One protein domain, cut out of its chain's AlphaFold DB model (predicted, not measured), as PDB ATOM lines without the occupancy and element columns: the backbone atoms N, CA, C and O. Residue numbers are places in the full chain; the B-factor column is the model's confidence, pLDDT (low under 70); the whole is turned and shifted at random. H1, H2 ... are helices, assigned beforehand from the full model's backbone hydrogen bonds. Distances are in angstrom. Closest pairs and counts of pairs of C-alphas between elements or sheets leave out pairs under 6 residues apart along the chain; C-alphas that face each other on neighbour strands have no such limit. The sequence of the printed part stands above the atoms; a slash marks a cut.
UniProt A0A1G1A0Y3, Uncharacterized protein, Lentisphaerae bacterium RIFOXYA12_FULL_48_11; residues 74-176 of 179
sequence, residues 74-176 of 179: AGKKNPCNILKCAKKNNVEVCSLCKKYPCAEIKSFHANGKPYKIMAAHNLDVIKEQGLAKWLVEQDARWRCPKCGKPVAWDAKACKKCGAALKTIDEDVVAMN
ATOM      1  N   ALA A  74     -32.173 -14.296 -37.032       70.38
ATOM      2  CA  ALA A  74     -32.405 -13.581 -38.286       70.38
ATOM      3  C   ALA A  74     -31.300 -13.778 -39.349       70.38
ATOM      4  O   ALA A  74     -31.593 -13.707 -40.544       70.38
ATOM      5  N   GLY A  75     -30.061 -14.059 -38.921       69.25
ATOM      6  CA  GLY A  75     -28.886 -14.252 -39.778       69.25
ATOM      7  C   GLY A  75     -28.578 -15.711 -40.140       69.25
ATOM      8  O   GLY A  75     -27.517 -15.986 -40.697       69.25
ATOM      9  N   LYS A  76     -29.458 -16.672 -39.817       71.50
ATOM     10  CA  LYS A  76     -29.225 -18.094 -40.131       71.50
ATOM     11  C   LYS A  76     -29.207 -18.355 -41.644       71.50
ATOM     12  O   LYS A  76     -30.136 -17.957 -42.344       71.50
ATOM     13  N   LYS A  77     -28.217 -19.135 -42.109       73.88
ATOM     14  CA  LYS A  77     -28.128 -19.647 -43.496       73.88
ATOM     15  C   LYS A  77     -29.345 -20.494 -43.888       73.88
ATOM     16  O   LYS A  77     -29.870 -20.334 -44.979       73.88
ATOM     17  N   ASN A  78     -29.829 -21.326 -42.961       80.44
ATOM     18  CA  ASN A  78     -31.019 -22.161 -43.134       80.44
ATOM     19  C   ASN A  78     -32.148 -21.645 -42.219       80.44
ATOM     20  O   ASN A  78     -32.216 -22.040 -41.050       80.44
ATOM     21  N   PRO A  79     -32.994 -20.704 -42.689       85.62
ATOM     22  CA  PRO A  79     -34.058 -20.120 -41.877       85.62
ATOM     23  C   PRO A  79     -35.216 -21.108 -41.663       85.62
ATOM     24  O   PRO A  79     -35.613 -21.822 -42.584       85.62
ATOM     25  N   CYS A  80     -35.807 -21.110 -40.463       90.88
ATOM     26  CA  CYS A  80     -37.047 -21.846 -40.190       90.88
ATOM     27  C   CYS A  80     -38.264 -21.171 -40.850       90.88
ATOM     28  O   CYS A  80     -38.184 -20.021 -41.295       90.88
ATOM     29  N   ASN A  81     -39.407 -21.861 -40.873       93.62
ATOM     30  CA  ASN A  81     -40.633 -21.367 -41.510       93.62
ATOM     31  C   ASN A  81     -41.124 -20.039 -40.925       93.62
ATOM     32  O   ASN A  81     -41.483 -19.146 -41.688       93.62
ATOM     33  N   ILE A  82     -41.029 -19.844 -39.607       95.06
ATOM     34  CA  ILE A  82     -41.397 -18.575 -38.957       95.06
ATOM     35  C   ILE A  82     -40.547 -17.417 -39.484       95.06
ATOM     36  O   ILE A  82     -41.079 -16.364 -39.823       95.06
ATOM     37  N   LEU A  83     -39.230 -17.608 -39.612       93.38
ATOM     38  CA  LEU A  83     -38.346 -16.564 -40.126       93.38
ATOM     39  C   LEU A  83     -38.593 -16.289 -41.614       93.38
ATOM     40  O   LEU A  83     -38.589 -15.131 -42.026       93.38
ATOM     41  N   LYS A  84     -38.835 -17.330 -42.422       94.69
ATOM     42  CA  LYS A  84     -39.230 -17.166 -43.832       94.69
ATOM     43  C   LYS A  84     -40.539 -16.376 -43.945       94.69
ATOM     44  O   LYS A  84     -40.624 -15.445 -44.739       94.69
ATOM     45  N   CYS A  85     -41.528 -16.709 -43.115       96.00
ATOM     46  CA  CYS A  85     -42.818 -16.029 -43.051       96.00
ATOM     47  C   CYS A  85     -42.666 -14.558 -42.642       96.00
ATOM     48  O   CYS A  85     -43.206 -13.682 -43.315       96.00
ATOM     49  N   ALA A  86     -41.883 -14.269 -41.600       95.31
ATOM     50  CA  ALA A  86     -41.621 -12.906 -41.146       95.31
ATOM     51  C   ALA A  86     -40.965 -12.050 -42.243       95.31
ATOM     52  O   ALA A  86     -41.433 -10.948 -42.518       95.31
ATOM     53  N   LYS A  87     -39.962 -12.600 -42.949       93.94
ATOM     54  CA  LYS A  87     -39.333 -11.946 -44.110       93.94
ATOM     55  C   LYS A  87     -40.337 -11.682 -45.234       93.94
ATOM     56  O   LYS A  87     -40.408 -10.566 -45.722       93.94
ATOM     57  N   LYS A  88     -41.153 -12.679 -45.603       95.94
ATOM     58  CA  LYS A  88     -42.183 -12.537 -46.648       95.94
ATOM     59  C   LYS A  88     -43.212 -11.448 -46.319       95.94
ATOM     60  O   LYS A  88     -43.697 -10.783 -47.224       95.94
ATOM     61  N   ASN A  89     -43.554 -11.281 -45.042       95.62
ATOM     62  CA  ASN A  89     -44.517 -10.280 -44.583       95.62
ATOM     63  C   ASN A  89     -43.859  -8.954 -44.159       95.62
ATOM     64  O   ASN A  89     -44.558  -8.088 -43.647       95.62
ATOM     65  N   ASN A  90     -42.543  -8.795 -44.353       95.38
ATOM     66  CA  ASN A  90     -41.769  -7.611 -43.958       95.38
ATOM     67  C   ASN A  90     -41.969  -7.195 -42.489       95.38
ATOM     68  O   ASN A  90     -42.055  -6.012 -42.173       95.38
ATOM     69  N   VAL A  91     -42.035  -8.172 -41.580       95.25
ATOM     70  CA  VAL A  91     -42.139  -7.926 -40.134       95.25
ATOM     71  C   VAL A  91     -40.867  -8.359 -39.420       95.25
ATOM     72  O   VAL A  91     -40.332  -9.443 -39.651       95.25
ATOM     73  N   GLU A  92     -40.374  -7.507 -38.525       93.38
ATOM     74  CA  GLU A  92     -39.173  -7.792 -37.738       93.38
ATOM     75  C   GLU A  92     -39.420  -8.862 -36.666       93.38
ATOM     76  O   GLU A  92     -38.597  -9.766 -36.484       93.38
ATOM     77  N   VAL A  93     -40.565  -8.768 -35.994       96.31
ATOM     78  CA  VAL A  93     -41.045  -9.689 -34.962       96.31
ATOM     79  C   VAL A  93     -42.509 -10.006 -35.218       96.31
ATOM     80  O   VAL A  93     -43.256  -9.167 -35.721       96.31
ATOM     81  N   CYS A  94     -42.921 -11.238 -34.915       97.81
ATOM     82  CA  CYS A  94     -44.250 -11.729 -35.261       97.81
ATOM     83  C   CYS A  94     -45.371 -10.887 -34.643       97.81
ATOM     84  O   CYS A  94     -46.411 -10.774 -35.281       97.81
ATOM     85  N   SER A  95     -45.154 -10.249 -33.491       97.81
ATOM     86  CA  SER A  95     -46.124  -9.352 -32.849       97.81
ATOM     87  C   SER A  95     -46.483  -8.106 -33.664       97.81
ATOM     88  O   SER A  95     -47.567  -7.563 -33.479       97.81
ATOM     89  N   LEU A  96     -45.633  -7.694 -34.612       96.56
ATOM     90  CA  LEU A  96     -45.915  -6.590 -35.543       96.56
ATOM     91  C   LEU A  96     -46.747  -7.027 -36.759       96.56
ATOM     92  O   LEU A  96     -47.132  -6.206 -37.590       96.56
ATOM     93  N   CYS A  97     -47.016  -8.325 -36.910       97.44
ATOM     94  CA  CYS A  97     -47.849  -8.829 -37.991       97.44
ATOM     95  C   CYS A  97     -49.330  -8.573 -37.704       97.44
ATOM     96  O   CYS A  97     -49.828  -8.905 -36.633       97.44
ATOM     97  N   LYS A  98     -50.080  -8.117 -38.715       96.69
ATOM     98  CA  LYS A  98     -51.542  -7.927 -38.624       96.69
ATOM     99  C   LYS A  98     -52.309  -9.199 -38.241       96.69
ATOM    100  O   LYS A  98     -53.405  -9.118 -37.709       96.69
ATOM    101  N   LYS A  99     -51.742 -10.375 -38.530       96.69
ATOM    102  CA  LYS A  99     -52.341 -11.685 -38.221       96.69
ATOM    103  C   LYS A  99     -51.949 -12.215 -36.839       96.69
ATOM    104  O   LYS A  99     -52.241 -13.368 -36.537       96.69
ATOM    105  N   TYR A 100     -51.219 -11.442 -36.038       96.81
ATOM    106  CA  TYR A 100     -50.737 -11.893 -34.740       96.81
ATOM    107  C   TYR A 100     -51.836 -11.841 -33.662       96.81
ATOM    108  O   TYR A 100     -52.461 -10.790 -33.497       96.81
ATOM    109  N   PRO A 101     -52.019 -12.910 -32.862       96.31
ATOM    110  CA  PRO A 101     -51.306 -14.194 -32.907       96.31
ATOM    111  C   PRO A 101     -51.913 -15.181 -33.926       96.31
ATOM    112  O   PRO A 101     -53.096 -15.509 -33.857       96.31
ATOM    113  N   CYS A 102     -51.093 -15.723 -34.836       96.81
ATOM    114  CA  CYS A 102     -51.525 -16.710 -35.839       96.81
ATOM    115  C   CYS A 102     -51.291 -18.167 -35.388       96.81
ATOM    116  O   CYS A 102     -50.545 -18.427 -34.445       96.81
ATOM    117  N   ALA A 103     -51.896 -19.139 -36.080       96.12
ATOM    118  CA  ALA A 103     -51.774 -20.561 -35.734       96.12
ATOM    119  C   ALA A 103     -50.319 -21.071 -35.734       96.12
ATOM    120  O   ALA A 103     -49.925 -21.787 -34.819       96.12
ATOM    121  N   GLU A 104     -49.503 -20.647 -36.706       94.06
ATOM    122  CA  GLU A 104     -48.082 -21.020 -36.798       94.06
ATOM    123  C   GLU A 104     -47.300 -20.592 -35.547       94.06
ATOM    124  O   GLU A 104     -46.557 -21.389 -34.974       94.06
ATOM    125  N   ILE A 105     -47.469 -19.339 -35.099       95.56
ATOM    126  CA  ILE A 105     -46.719 -18.836 -33.941       95.56
ATOM    127  C   ILE A 105     -47.224 -19.464 -32.640       95.56
ATOM    128  O   ILE A 105     -46.407 -19.887 -31.828       95.56
ATOM    129  N   LYS A 106     -48.547 -19.637 -32.493       95.00
ATOM    130  CA  LYS A 106     -49.140 -20.348 -31.351       95.00
ATOM    131  C   LYS A 106     -48.614 -21.784 -31.257       95.00
ATOM    132  O   LYS A 106     -48.194 -22.210 -30.187       95.00
ATOM    133  N   SER A 107     -48.571 -22.501 -32.379       93.75
ATOM    134  CA  SER A 107     -48.056 -23.875 -32.453       93.75
ATOM    135  C   SER A 107     -46.571 -23.961 -32.089       93.75
ATOM    136  O   SER A 107     -46.155 -24.856 -31.360       93.75
ATOM    137  N   PHE A 108     -45.757 -22.995 -32.527       93.25
ATOM    138  CA  PHE A 108     -44.337 -22.966 -32.174       93.25
ATOM    139  C   PHE A 108     -44.085 -22.847 -30.667       93.25
ATOM    140  O   PHE A 108     -43.106 -23.415 -30.164       93.25
ATOM    141  N   HIS A 109     -44.930 -22.083 -29.972       94.44
ATOM    142  CA  HIS A 109     -44.834 -21.868 -28.529       94.44
ATOM    143  C   HIS A 109     -45.502 -22.970 -27.707       94.44
ATOM    144  O   HIS A 109     -45.059 -23.220 -26.585       94.44
ATOM    145  N   ALA A 110     -46.504 -23.653 -28.265       89.38
ATOM    146  CA  ALA A 110     -47.185 -24.766 -27.615       89.38
ATOM    147  C   ALA A 110     -46.195 -25.875 -27.216       89.38
ATOM    148  O   ALA A 110     -45.341 -26.281 -28.008       89.38
ATOM    149  N   ASN A 111     -46.308 -26.361 -25.973       75.19
ATOM    150  CA  ASN A 111     -45.501 -27.458 -25.414       75.19
ATOM    151  C   ASN A 111     -43.982 -27.271 -25.601       75.19
ATOM    152  O   ASN A 111     -43.220 -28.218 -25.816       75.19
ATOM    153  N   GLY A 112     -43.534 -26.016 -25.582       81.12
ATOM    154  CA  GLY A 112     -42.151 -25.657 -25.818       81.12
ATOM    155  C   GLY A 112     -41.277 -25.742 -24.567       81.12
ATOM    156  O   GLY A 112     -41.742 -25.633 -23.441       81.12
ATOM    157  N   LYS A 113     -39.960 -25.847 -24.776       92.50
ATOM    158  CA  LYS A 113     -38.963 -25.570 -23.730       92.50
ATOM    159  C   LYS A 113     -39.210 -24.174 -23.111       92.50
ATOM    160  O   LYS A 113     -39.720 -23.308 -23.824       92.50
ATOM    161  N   PRO A 114     -38.770 -23.900 -21.872       94.44
ATOM    162  CA  PRO A 114     -38.995 -22.624 -21.176       94.44
ATOM    163  C   PRO A 114     -38.722 -21.364 -22.013       94.44
ATOM    164  O   PRO A 114     -39.523 -20.432 -22.021       94.44
ATOM    165  N   TYR A 115     -37.654 -21.350 -22.820       93.31
ATOM    166  CA  TYR A 115     -37.347 -20.215 -23.700       93.31
ATOM    167  C   TYR A 115     -38.384 -19.971 -24.809       93.31
ATOM    168  O   TYR A 115     -38.478 -18.855 -25.312       93.31
ATOM    169  N   LYS A 116     -39.149 -20.988 -25.220       94.25
ATOM    170  CA  LYS A 116     -40.275 -20.842 -26.156       94.25
ATOM    171  C   LYS A 116     -41.514 -20.310 -25.442       94.25
ATOM    172  O   LYS A 116     -42.170 -19.440 -25.996       94.25
ATOM    173  N   ILE A 117     -41.792 -20.788 -24.228       95.44
ATOM    174  CA  ILE A 117     -42.893 -20.283 -23.394       95.44
ATOM    175  C   ILE A 117     -42.680 -18.791 -23.116       95.44
ATOM    176  O   ILE A 117     -43.541 -17.969 -23.415       95.44
ATOM    177  N   MET A 118     -41.482 -18.422 -22.659       97.19
ATOM    178  CA  MET A 118     -41.107 -17.023 -22.457       97.19
ATOM    179  C   MET A 118     -41.158 -16.215 -23.761       97.19
ATOM    180  O   MET A 118     -41.542 -15.053 -23.752       97.19
ATOM    181  N   ALA A 119     -40.809 -16.813 -24.907       96.62
ATOM    182  CA  ALA A 119     -40.897 -16.130 -26.196       96.62
ATOM    183  C   ALA A 119     -42.336 -15.772 -26.603       96.62
ATOM    184  O   ALA A 119     -42.509 -14.766 -27.289       96.62
ATOM    185  N   ALA A 120     -43.344 -16.546 -26.189       96.81
ATOM    186  CA  ALA A 120     -44.750 -16.189 -26.386       96.81
ATOM    187  C   ALA A 120     -45.092 -14.910 -25.616       96.81
ATOM    188  O   ALA A 120     -45.461 -13.909 -26.222       96.81
ATOM    189  N   HIS A 121     -44.823 -14.917 -24.308       97.12
ATOM    190  CA  HIS A 121     -44.996 -13.754 -23.438       97.12
ATOM    191  C   HIS A 121     -44.236 -12.524 -23.962       97.12
ATOM    192  O   HIS A 121     -44.777 -11.426 -24.033       97.12
ATOM    193  N   ASN A 122     -42.997 -12.705 -24.419       98.00
ATOM    194  CA  ASN A 122     -42.204 -11.622 -24.994       98.00
ATOM    195  C   ASN A 122     -42.874 -10.970 -26.206       98.00
ATOM    196  O   ASN A 122     -42.773  -9.757 -26.363       98.00
ATOM    197  N   LEU A 123     -43.526 -11.742 -27.082       98.19
ATOM    198  CA  LEU A 123     -44.226 -11.161 -28.227       98.19
ATOM    199  C   LEU A 123     -45.423 -10.315 -27.789       98.19
ATOM    200  O   LEU A 123     -45.642  -9.263 -28.390       98.19
ATOM    201  N   ASP A 124     -46.147 -10.733 -26.752       97.94
ATOM    202  CA  ASP A 124     -47.267  -9.967 -26.199       97.94
ATOM    203  C   ASP A 124     -46.772  -8.659 -25.577       97.94
ATOM    204  O   ASP A 124     -47.227  -7.585 -25.967       97.94
ATOM    205  N   VAL A 125     -45.716  -8.716 -24.763       98.44
ATOM    206  CA  VAL A 125     -45.080  -7.511 -24.213       98.44
ATOM    207  C   VAL A 125     -44.576  -6.589 -25.331       98.44
ATOM    208  O   VAL A 125     -44.831  -5.388 -25.305       98.44
ATOM    209  N   ILE A 126     -43.901  -7.114 -26.364       98.44
ATOM    210  CA  ILE A 126     -43.447  -6.304 -27.511       98.44
ATOM    211  C   ILE A 126     -44.631  -5.638 -28.226       98.44
ATOM    212  O   ILE A 126     -44.490  -4.506 -28.690       98.44
ATOM    213  N   LYS A 127     -45.774  -6.326 -28.347       98.00
ATOM    214  CA  LYS A 127     -46.988  -5.768 -28.956       98.00
ATOM    215  C   LYS A 127     -47.520  -4.581 -28.153       98.00
ATOM    216  O   LYS A 127     -47.974  -3.614 -28.753       98.00
ATOM    217  N   GLU A 128     -47.454  -4.662 -26.828       98.12
ATOM    218  CA  GLU A 128     -47.976  -3.644 -25.913       98.12
ATOM    219  C   GLU A 128     -47.061  -2.424 -25.796       98.12
ATOM    220  O   GLU A 128     -47.521  -1.292 -25.921       98.12
ATOM    221  N   GLN A 129     -45.761  -2.635 -25.569       98.00
ATOM    222  CA  GLN A 129     -44.839  -1.547 -25.220       98.00
ATOM    223  C   GLN A 129     -43.820  -1.191 -26.309       98.00
ATOM    224  O   GLN A 129     -43.033  -0.255 -26.151       98.00
ATOM    225  N   GLY A 130     -43.805  -1.944 -27.409       97.69
ATOM    226  CA  GLY A 130     -42.876  -1.755 -28.515       97.69
ATOM    227  C   GLY A 130     -41.517  -2.434 -28.323       97.69
ATOM    228  O   GLY A 130     -41.029  -2.684 -27.217       97.69
ATOM    229  N   LEU A 131     -40.867  -2.723 -29.455       96.31
ATOM    230  CA  LEU A 131     -39.638  -3.515 -29.501       96.31
ATOM    231  C   LEU A 131     -38.438  -2.828 -28.830       96.31
ATOM    232  O   LEU A 131     -37.665  -3.489 -28.143       96.31
ATOM    233  N   ALA A 132     -38.266  -1.519 -29.030       95.75
ATOM    234  CA  ALA A 132     -37.095  -0.797 -28.531       95.75
ATOM    235  C   ALA A 132     -37.025  -0.808 -26.997       95.75
ATOM    236  O   ALA A 132     -35.984  -1.142 -26.432       95.75
ATOM    237  N   LYS A 133     -38.150  -0.519 -26.330       97.31
ATOM    238  CA  LYS A 133     -38.252  -0.564 -24.869       97.31
ATOM    239  C   LYS A 133     -38.008  -1.978 -24.344       97.31
ATOM    240  O   LYS A 133     -37.156  -2.175 -23.481       97.31
ATOM    241  N   TRP A 134     -38.672  -2.971 -24.939       97.94
ATOM    242  CA  TRP A 134     -38.489  -4.371 -24.559       97.94
ATOM    243  C   TRP A 134     -37.030  -4.837 -24.705       97.94
ATOM    244  O   TRP A 134     -36.524  -5.545 -23.841       97.94
ATOM    245  N   LEU A 135     -36.305  -4.413 -25.749       96.25
ATOM    246  CA  LEU A 135     -34.891  -4.769 -25.930       96.25
ATOM    247  C   LEU A 135     -33.990  -4.250 -24.804       96.25
ATOM    248  O   LEU A 135     -33.070  -4.964 -24.401       96.25
ATOM    249  N   VAL A 136     -34.247  -3.038 -24.300       96.06
ATOM    250  CA  VAL A 136     -33.510  -2.461 -23.165       96.06
ATOM    251  C   VAL A 136     -33.758  -3.283 -21.900       96.06
ATOM    252  O   VAL A 136     -32.811  -3.671 -21.217       96.06
ATOM    253  N   GLU A 137     -35.020  -3.614 -21.624       97.25
ATOM    254  CA  GLU A 137     -35.406  -4.411 -20.455       97.25
ATOM    255  C   GLU A 137     -34.814  -5.825 -20.500       97.25
ATOM    256  O   GLU A 137     -34.279  -6.313 -19.501       97.25
ATOM    257  N   GLN A 138     -34.840  -6.476 -21.665       97.44
ATOM    258  CA  GLN A 138     -34.244  -7.800 -21.826       97.44
ATOM    259  C   GLN A 138     -32.721  -7.778 -21.703       97.44
ATOM    260  O   GLN A 138     -32.149  -8.691 -21.108       97.44
ATOM    261  N   ASP A 139     -32.041  -6.755 -22.234       95.31
ATOM    262  CA  ASP A 139     -30.592  -6.655 -22.058       95.31
ATOM    263  C   ASP A 139     -30.221  -6.489 -20.582       95.31
ATOM    264  O   ASP A 139     -29.305  -7.166 -20.115       95.31
ATOM    265  N   ALA A 140     -30.972  -5.678 -19.833       95.75
ATOM    266  CA  ALA A 140     -30.786  -5.527 -18.394       95.75
ATOM    267  C   ALA A 140     -31.034  -6.844 -17.636       95.75
ATOM    268  O   ALA A 140     -30.192  -7.264 -16.841       95.75
ATOM    269  N   ARG A 141     -32.144  -7.542 -17.925       97.19
ATOM    270  CA  ARG A 141     -32.497  -8.828 -17.292       97.19
ATOM    271  C   ARG A 141     -31.419  -9.894 -17.483       97.19
ATOM    272  O   ARG A 141     -31.175 -10.691 -16.576       97.19
ATOM    273  N   TRP A 142     -30.794  -9.928 -18.657       96.44
ATOM    274  CA  TRP A 142     -29.837 -10.964 -19.049       96.44
ATOM    275  C   TRP A 142     -28.373 -10.533 -18.924       96.44
ATOM    276  O   TRP A 142     -27.489 -11.025 -19.644       96.44
ATOM    277  N   ARG A 143     -28.101  -9.634 -17.975       95.00
ATOM    278  CA  ARG A 143     -26.761  -9.298 -17.496       95.00
ATOM    279  C   ARG A 143     -26.578  -9.755 -16.058       95.00
ATOM    280  O   ARG A 143     -27.498  -9.736 -15.249       95.00
ATOM    281  N   CYS A 144     -25.356 -10.158 -15.734       95.88
ATOM    282  CA  CYS A 144     -24.983 -10.452 -14.362       95.88
ATOM    283  C   CYS A 144     -25.099  -9.171 -13.517       95.88
ATOM    284  O   CYS A 144     -24.417  -8.196 -13.841       95.88
ATOM    285  N   PRO A 145     -25.853  -9.174 -12.405       95.38
ATOM    286  CA  PRO A 145     -26.038  -7.977 -11.581       95.38
ATOM    287  C   PRO A 145     -24.745  -7.515 -10.892       95.38
ATOM    288  O   PRO A 145     -24.620  -6.351 -10.537       95.38
ATOM    289  N   LYS A 146     -23.758  -8.409 -10.727       96.81
ATOM    290  CA  LYS A 146     -22.480  -8.099 -10.069       96.81
ATOM    291  C   LYS A 146     -21.429  -7.508 -11.012       96.81
ATOM    292  O   LYS A 146     -20.659  -6.653 -10.600       96.81
ATOM    293  N   CYS A 147     -21.341  -7.998 -12.250       94.75
ATOM    294  CA  CYS A 147     -20.260  -7.615 -13.175       94.75
ATOM    295  C   CYS A 147     -20.734  -7.070 -14.530       94.75
ATOM    296  O   CYS A 147     -19.906  -6.781 -15.391       94.75
ATOM    297  N   GLY A 148     -22.046  -6.988 -14.767       93.00
ATOM    298  CA  GLY A 148     -22.639  -6.442 -15.994       93.00
ATOM    299  C   GLY A 148     -22.437  -7.285 -17.258       93.00
ATOM    300  O   GLY A 148     -22.926  -6.915 -18.333       93.00
ATOM    301  N   LYS A 149     -21.728  -8.420 -17.173       92.25
ATOM    302  CA  LYS A 149     -21.496  -9.288 -18.332       92.25
ATOM    303  C   LYS A 149     -22.779 -10.017 -18.750       92.25
ATOM    304  O   LYS A 149     -23.544 -10.429 -17.878       92.25
ATOM    305  N   PRO A 150     -22.990 -10.208 -20.064       91.88
ATOM    306  CA  PRO A 150     -23.929 -11.173 -20.622       91.88
ATOM    307  C   PRO A 150     -24.008 -12.496 -19.870       91.88
ATOM    308  O   PRO A 150     -22.970 -13.080 -19.559       91.88
ATOM    309  N   VAL A 151     -25.222 -12.995 -19.649       93.94
ATOM    310  CA  VAL A 151     -25.444 -14.338 -19.103       93.94
ATOM    311  C   VAL A 151     -26.414 -15.136 -19.966       93.94
ATOM    312  O   VAL A 151     -27.293 -14.570 -20.622       93.94
ATOM    313  N   ALA A 152     -26.213 -16.452 -19.990       94.06
ATOM    314  CA  ALA A 152     -27.090 -17.388 -20.678       94.06
ATOM    315  C   ALA A 152     -28.412 -17.536 -19.925       94.06
ATOM    316  O   ALA A 152     -28.442 -17.421 -18.699       94.06
ATOM    317  N   TRP A 153     -29.495 -17.821 -20.647       95.12
ATOM    318  CA  TRP A 153     -30.817 -17.959 -20.037       95.12
ATOM    319  C   TRP A 153     -30.937 -19.132 -19.055       95.12
ATOM    320  O   TRP A 153     -31.811 -19.128 -18.195       95.12
ATOM    321  N   ASP A 154     -30.062 -20.126 -19.171       94.69
ATOM    322  CA  ASP A 154     -30.007 -21.351 -18.366       94.69
ATOM    323  C   ASP A 154     -28.809 -21.366 -17.401       94.69
ATOM    324  O   ASP A 154     -28.630 -22.318 -16.638       94.69
ATOM    325  N   ALA A 155     -27.996 -20.305 -17.385       94.81
ATOM    326  CA  ALA A 155     -26.852 -20.207 -16.492       94.81
ATOM    327  C   ALA A 155     -27.313 -19.929 -15.053       94.81
ATOM    328  O   ALA A 155     -27.905 -18.890 -14.776       94.81
ATOM    329  N   LYS A 156     -26.969 -20.828 -14.122       96.75
ATOM    330  CA  LYS A 156     -27.215 -20.663 -12.673       96.75
ATOM    331  C   LYS A 156     -26.152 -19.821 -11.961       96.75
ATOM    332  O   LYS A 156     -26.384 -19.320 -10.866       96.75
ATOM    333  N   ALA A 157     -24.976 -19.670 -12.569       96.38
ATOM    334  CA  ALA A 157     -23.876 -18.874 -12.037       96.38
ATOM    335  C   ALA A 157     -23.142 -18.139 -13.163       96.38
ATOM    336  O   ALA A 157     -22.966 -18.657 -14.267       96.38
ATOM    337  N   CYS A 158     -22.690 -16.917 -12.888       95.25
ATOM    338  CA  CYS A 158     -21.954 -16.114 -13.852       95.25
ATOM    339  C   CYS A 158     -20.554 -16.691 -14.083       95.25
ATOM    340  O   CYS A 158     -19.711 -16.641 -13.187       95.25
ATOM    341  N   LYS A 159     -20.249 -17.112 -15.316       91.56
ATOM    342  CA  LYS A 159     -18.918 -17.624 -15.695       91.56
ATOM    343  C   LYS A 159     -17.764 -16.655 -15.424       91.56
ATOM    344  O   LYS A 159     -16.628 -17.092 -15.279       91.56
ATOM    345  N   LYS A 160     -18.027 -15.342 -15.367       92.56
ATOM    346  CA  LYS A 160     -16.983 -14.333 -15.133       92.56
ATOM    347  C   LYS A 160     -16.682 -14.088 -13.652       92.56
ATOM    348  O   LYS A 160     -15.532 -13.809 -13.332       92.56
ATOM    349  N   CYS A 161     -17.686 -14.113 -12.775       95.62
ATOM    350  CA  CYS A 161     -17.525 -13.664 -11.382       95.62
ATOM    351  C   CYS A 161     -18.143 -14.587 -10.320       95.62
ATOM    352  O   CYS A 161     -18.100 -14.251  -9.139       95.62
ATOM    353  N   GLY A 162     -18.754 -15.703 -10.722       96.00
ATOM    354  CA  GLY A 162     -19.336 -16.701  -9.823       96.00
ATOM    355  C   GLY A 162     -20.658 -16.310  -9.158       96.00
ATOM    356  O   GLY A 162     -21.218 -17.123  -8.434       96.00
ATOM    357  N   ALA A 163     -21.183 -15.099  -9.384       97.56
ATOM    358  CA  ALA A 163     -22.463 -14.686  -8.806       97.56
ATOM    359  C   ALA A 163     -23.603 -15.625  -9.235       97.56
ATOM    360  O   ALA A 163     -23.682 -15.971 -10.417       97.56
ATOM    361  N   ALA A 164     -24.481 -15.988  -8.298       97.81
ATOM    362  CA  ALA A 164     -25.699 -16.738  -8.587       97.81
ATOM    363  C   ALA A 164     -26.620 -15.940  -9.525       97.81
ATOM    364  O   ALA A 164     -26.669 -14.708  -9.472       97.81
ATOM    365  N   LEU A 165     -27.320 -16.648 -10.406       97.38
ATOM    366  CA  LEU A 165     -28.171 -16.081 -11.444       97.38
ATOM    367  C   LEU A 165     -29.529 -16.771 -11.446       97.38
ATOM    368  O   LEU A 165     -29.613 -17.982 -11.253       97.38
ATOM    369  N   LYS A 166     -30.568 -15.991 -11.747       97.62
ATOM    370  CA  LYS A 166     -31.915 -16.496 -11.996       97.62
ATOM    371  C   LYS A 166     -32.047 -16.941 -13.453       97.62
ATOM    372  O   LYS A 166     -31.797 -16.146 -14.366       97.62
ATOM    373  N   THR A 167     -32.476 -18.177 -13.659       97.62
ATOM    374  CA  THR A 167     -32.704 -18.812 -14.963       97.62
ATOM    375  C   THR A 167     -34.061 -18.443 -15.569       97.62
ATOM    376  O   THR A 167     -34.929 -17.857 -14.919       97.62
ATOM    377  N   ILE A 168     -34.253 -18.782 -16.843       97.38
ATOM    378  CA  ILE A 168     -35.519 -18.577 -17.555       97.38
ATOM    379  C   ILE A 168     -36.634 -19.487 -17.046       97.38
ATOM    380  O   ILE A 168     -37.788 -19.075 -17.046       97.38
ATOM    381  N   ASP A 169     -36.301 -20.690 -16.581       96.69
ATOM    382  CA  ASP A 169     -37.234 -21.606 -15.928       96.69
ATOM    383  C   ASP A 169     -37.845 -20.947 -14.686       96.69
ATOM    384  O   ASP A 169     -39.062 -20.925 -14.519       96.69
ATOM    385  N   GLU A 170     -37.009 -20.315 -13.861       97.44
ATOM    386  CA  GLU A 170     -37.462 -19.577 -12.680       97.44
ATOM    387  C   GLU A 170     -38.300 -18.341 -13.039       97.44
ATOM    388  O   GLU A 170     -39.202 -17.974 -12.287       97.44
ATOM    389  N   ASP A 171     -38.039 -17.682 -14.173       97.00
ATOM    390  CA  ASP A 171     -38.906 -16.603 -14.662       97.00
ATOM    391  C   ASP A 171     -40.265 -17.125 -15.134       97.00
ATOM    392  O   ASP A 171     -41.288 -16.562 -14.751       97.00
ATOM    393  N   VAL A 172     -40.290 -18.209 -15.918       96.12
ATOM    394  CA  VAL A 172     -41.527 -18.854 -16.391       96.12
ATOM    395  C   VAL A 172     -42.408 -19.260 -15.209       96.12
ATOM    396  O   VAL A 172     -43.605 -18.975 -15.217       96.12
ATOM    397  N   VAL A 173     -41.813 -19.857 -14.171       95.88
ATOM    398  CA  VAL A 173     -42.522 -20.228 -12.939       95.88
ATOM    399  C   VAL A 173     -43.040 -18.992 -12.204       95.88
ATOM    400  O   VAL A 173     -44.226 -18.931 -11.887       95.88
ATOM    401  N   ALA A 174     -42.189 -17.990 -11.965       96.94
ATOM    402  CA  ALA A 174     -42.571 -16.786 -11.222       96.94
ATOM    403  C   ALA A 174     -43.690 -15.984 -11.908       96.94
ATOM    404  O   ALA A 174     -44.503 -15.356 -11.236       96.94
ATOM    405  N   MET A 175     -43.740 -16.016 -13.241       95.88
ATOM    406  CA  MET A 175     -44.749 -15.332 -14.051       95.88
ATOM    407  C   MET A 175     -45.985 -16.200 -14.341       95.88
ATOM    408  O   MET A 175     -46.881 -15.752 -15.047       95.88
ATOM    409  N   ASN A 176     -46.055 -17.431 -13.812       94.75
ATOM    410  CA  ASN A 176     -47.136 -18.389 -14.081       94.75
ATOM    411  C   ASN A 176     -47.385 -18.652 -15.582       94.75
ATOM    412  O   ASN A 176     -48.525 -18.841 -16.002       94.75
TER     413      ASN A 176
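This is residues 74 to 176 of the 179 residues of an uncharacterized protein of Lentisphaerae bacterium RIFOXYA12_FULL_48_11 (UniProt A0A1G1A0Y3). H3 stands in the middle, with H4 folding back from its last end as a V and H2 and H5 at its first end; a lobe of loops, residues 142 to 167, lies at one end of the longest axis, H1 at the other. The 103 printed residues, under half in named elements, hold five helices, H1 to H5 in order, and no named strand: all helix. The whole is only just compact, close to loose: radius of gyration of the C-alphas 15.3 A, spans 43 by 29 by 28 A.

From Ala 74, reach H1, residues 81 to 88, close but not clearly touching H2, residues 103 to 109; their closest C-alphas, Ile 82 and Ile 105, are 7.3 A apart. H2 touches H3, residues 114 to 129, at 116 to 120 alone; closest C-alphas His 109 and Lys 116, 5.2 A. H4, residues 131 to 141, is close but not clearly touching H3, at a steep tilt of 45 degrees; closest C-alphas Ile 126 and Trp 134, 6.1 A. H5, residues 168 to 174, touches H3 at 114 to 118 alone; closest C-alphas Pro 114 and Asp 169, 5.6 A. In H1 to H5 every O i to N i+4 pair is within hydrogen-bond range.

Find C-alpha 81 at (-40.633, -21.367, -41.510), where H1 begins. H3 runs 22.2 A and H4 15.1 A. H5 ends at C-alpha 174, (-42.571, -16.786, -11.222).

The printed part has no cut; the links H1 to H2 and H4 to H5 are long. Residue 75 is under pLDDT 70.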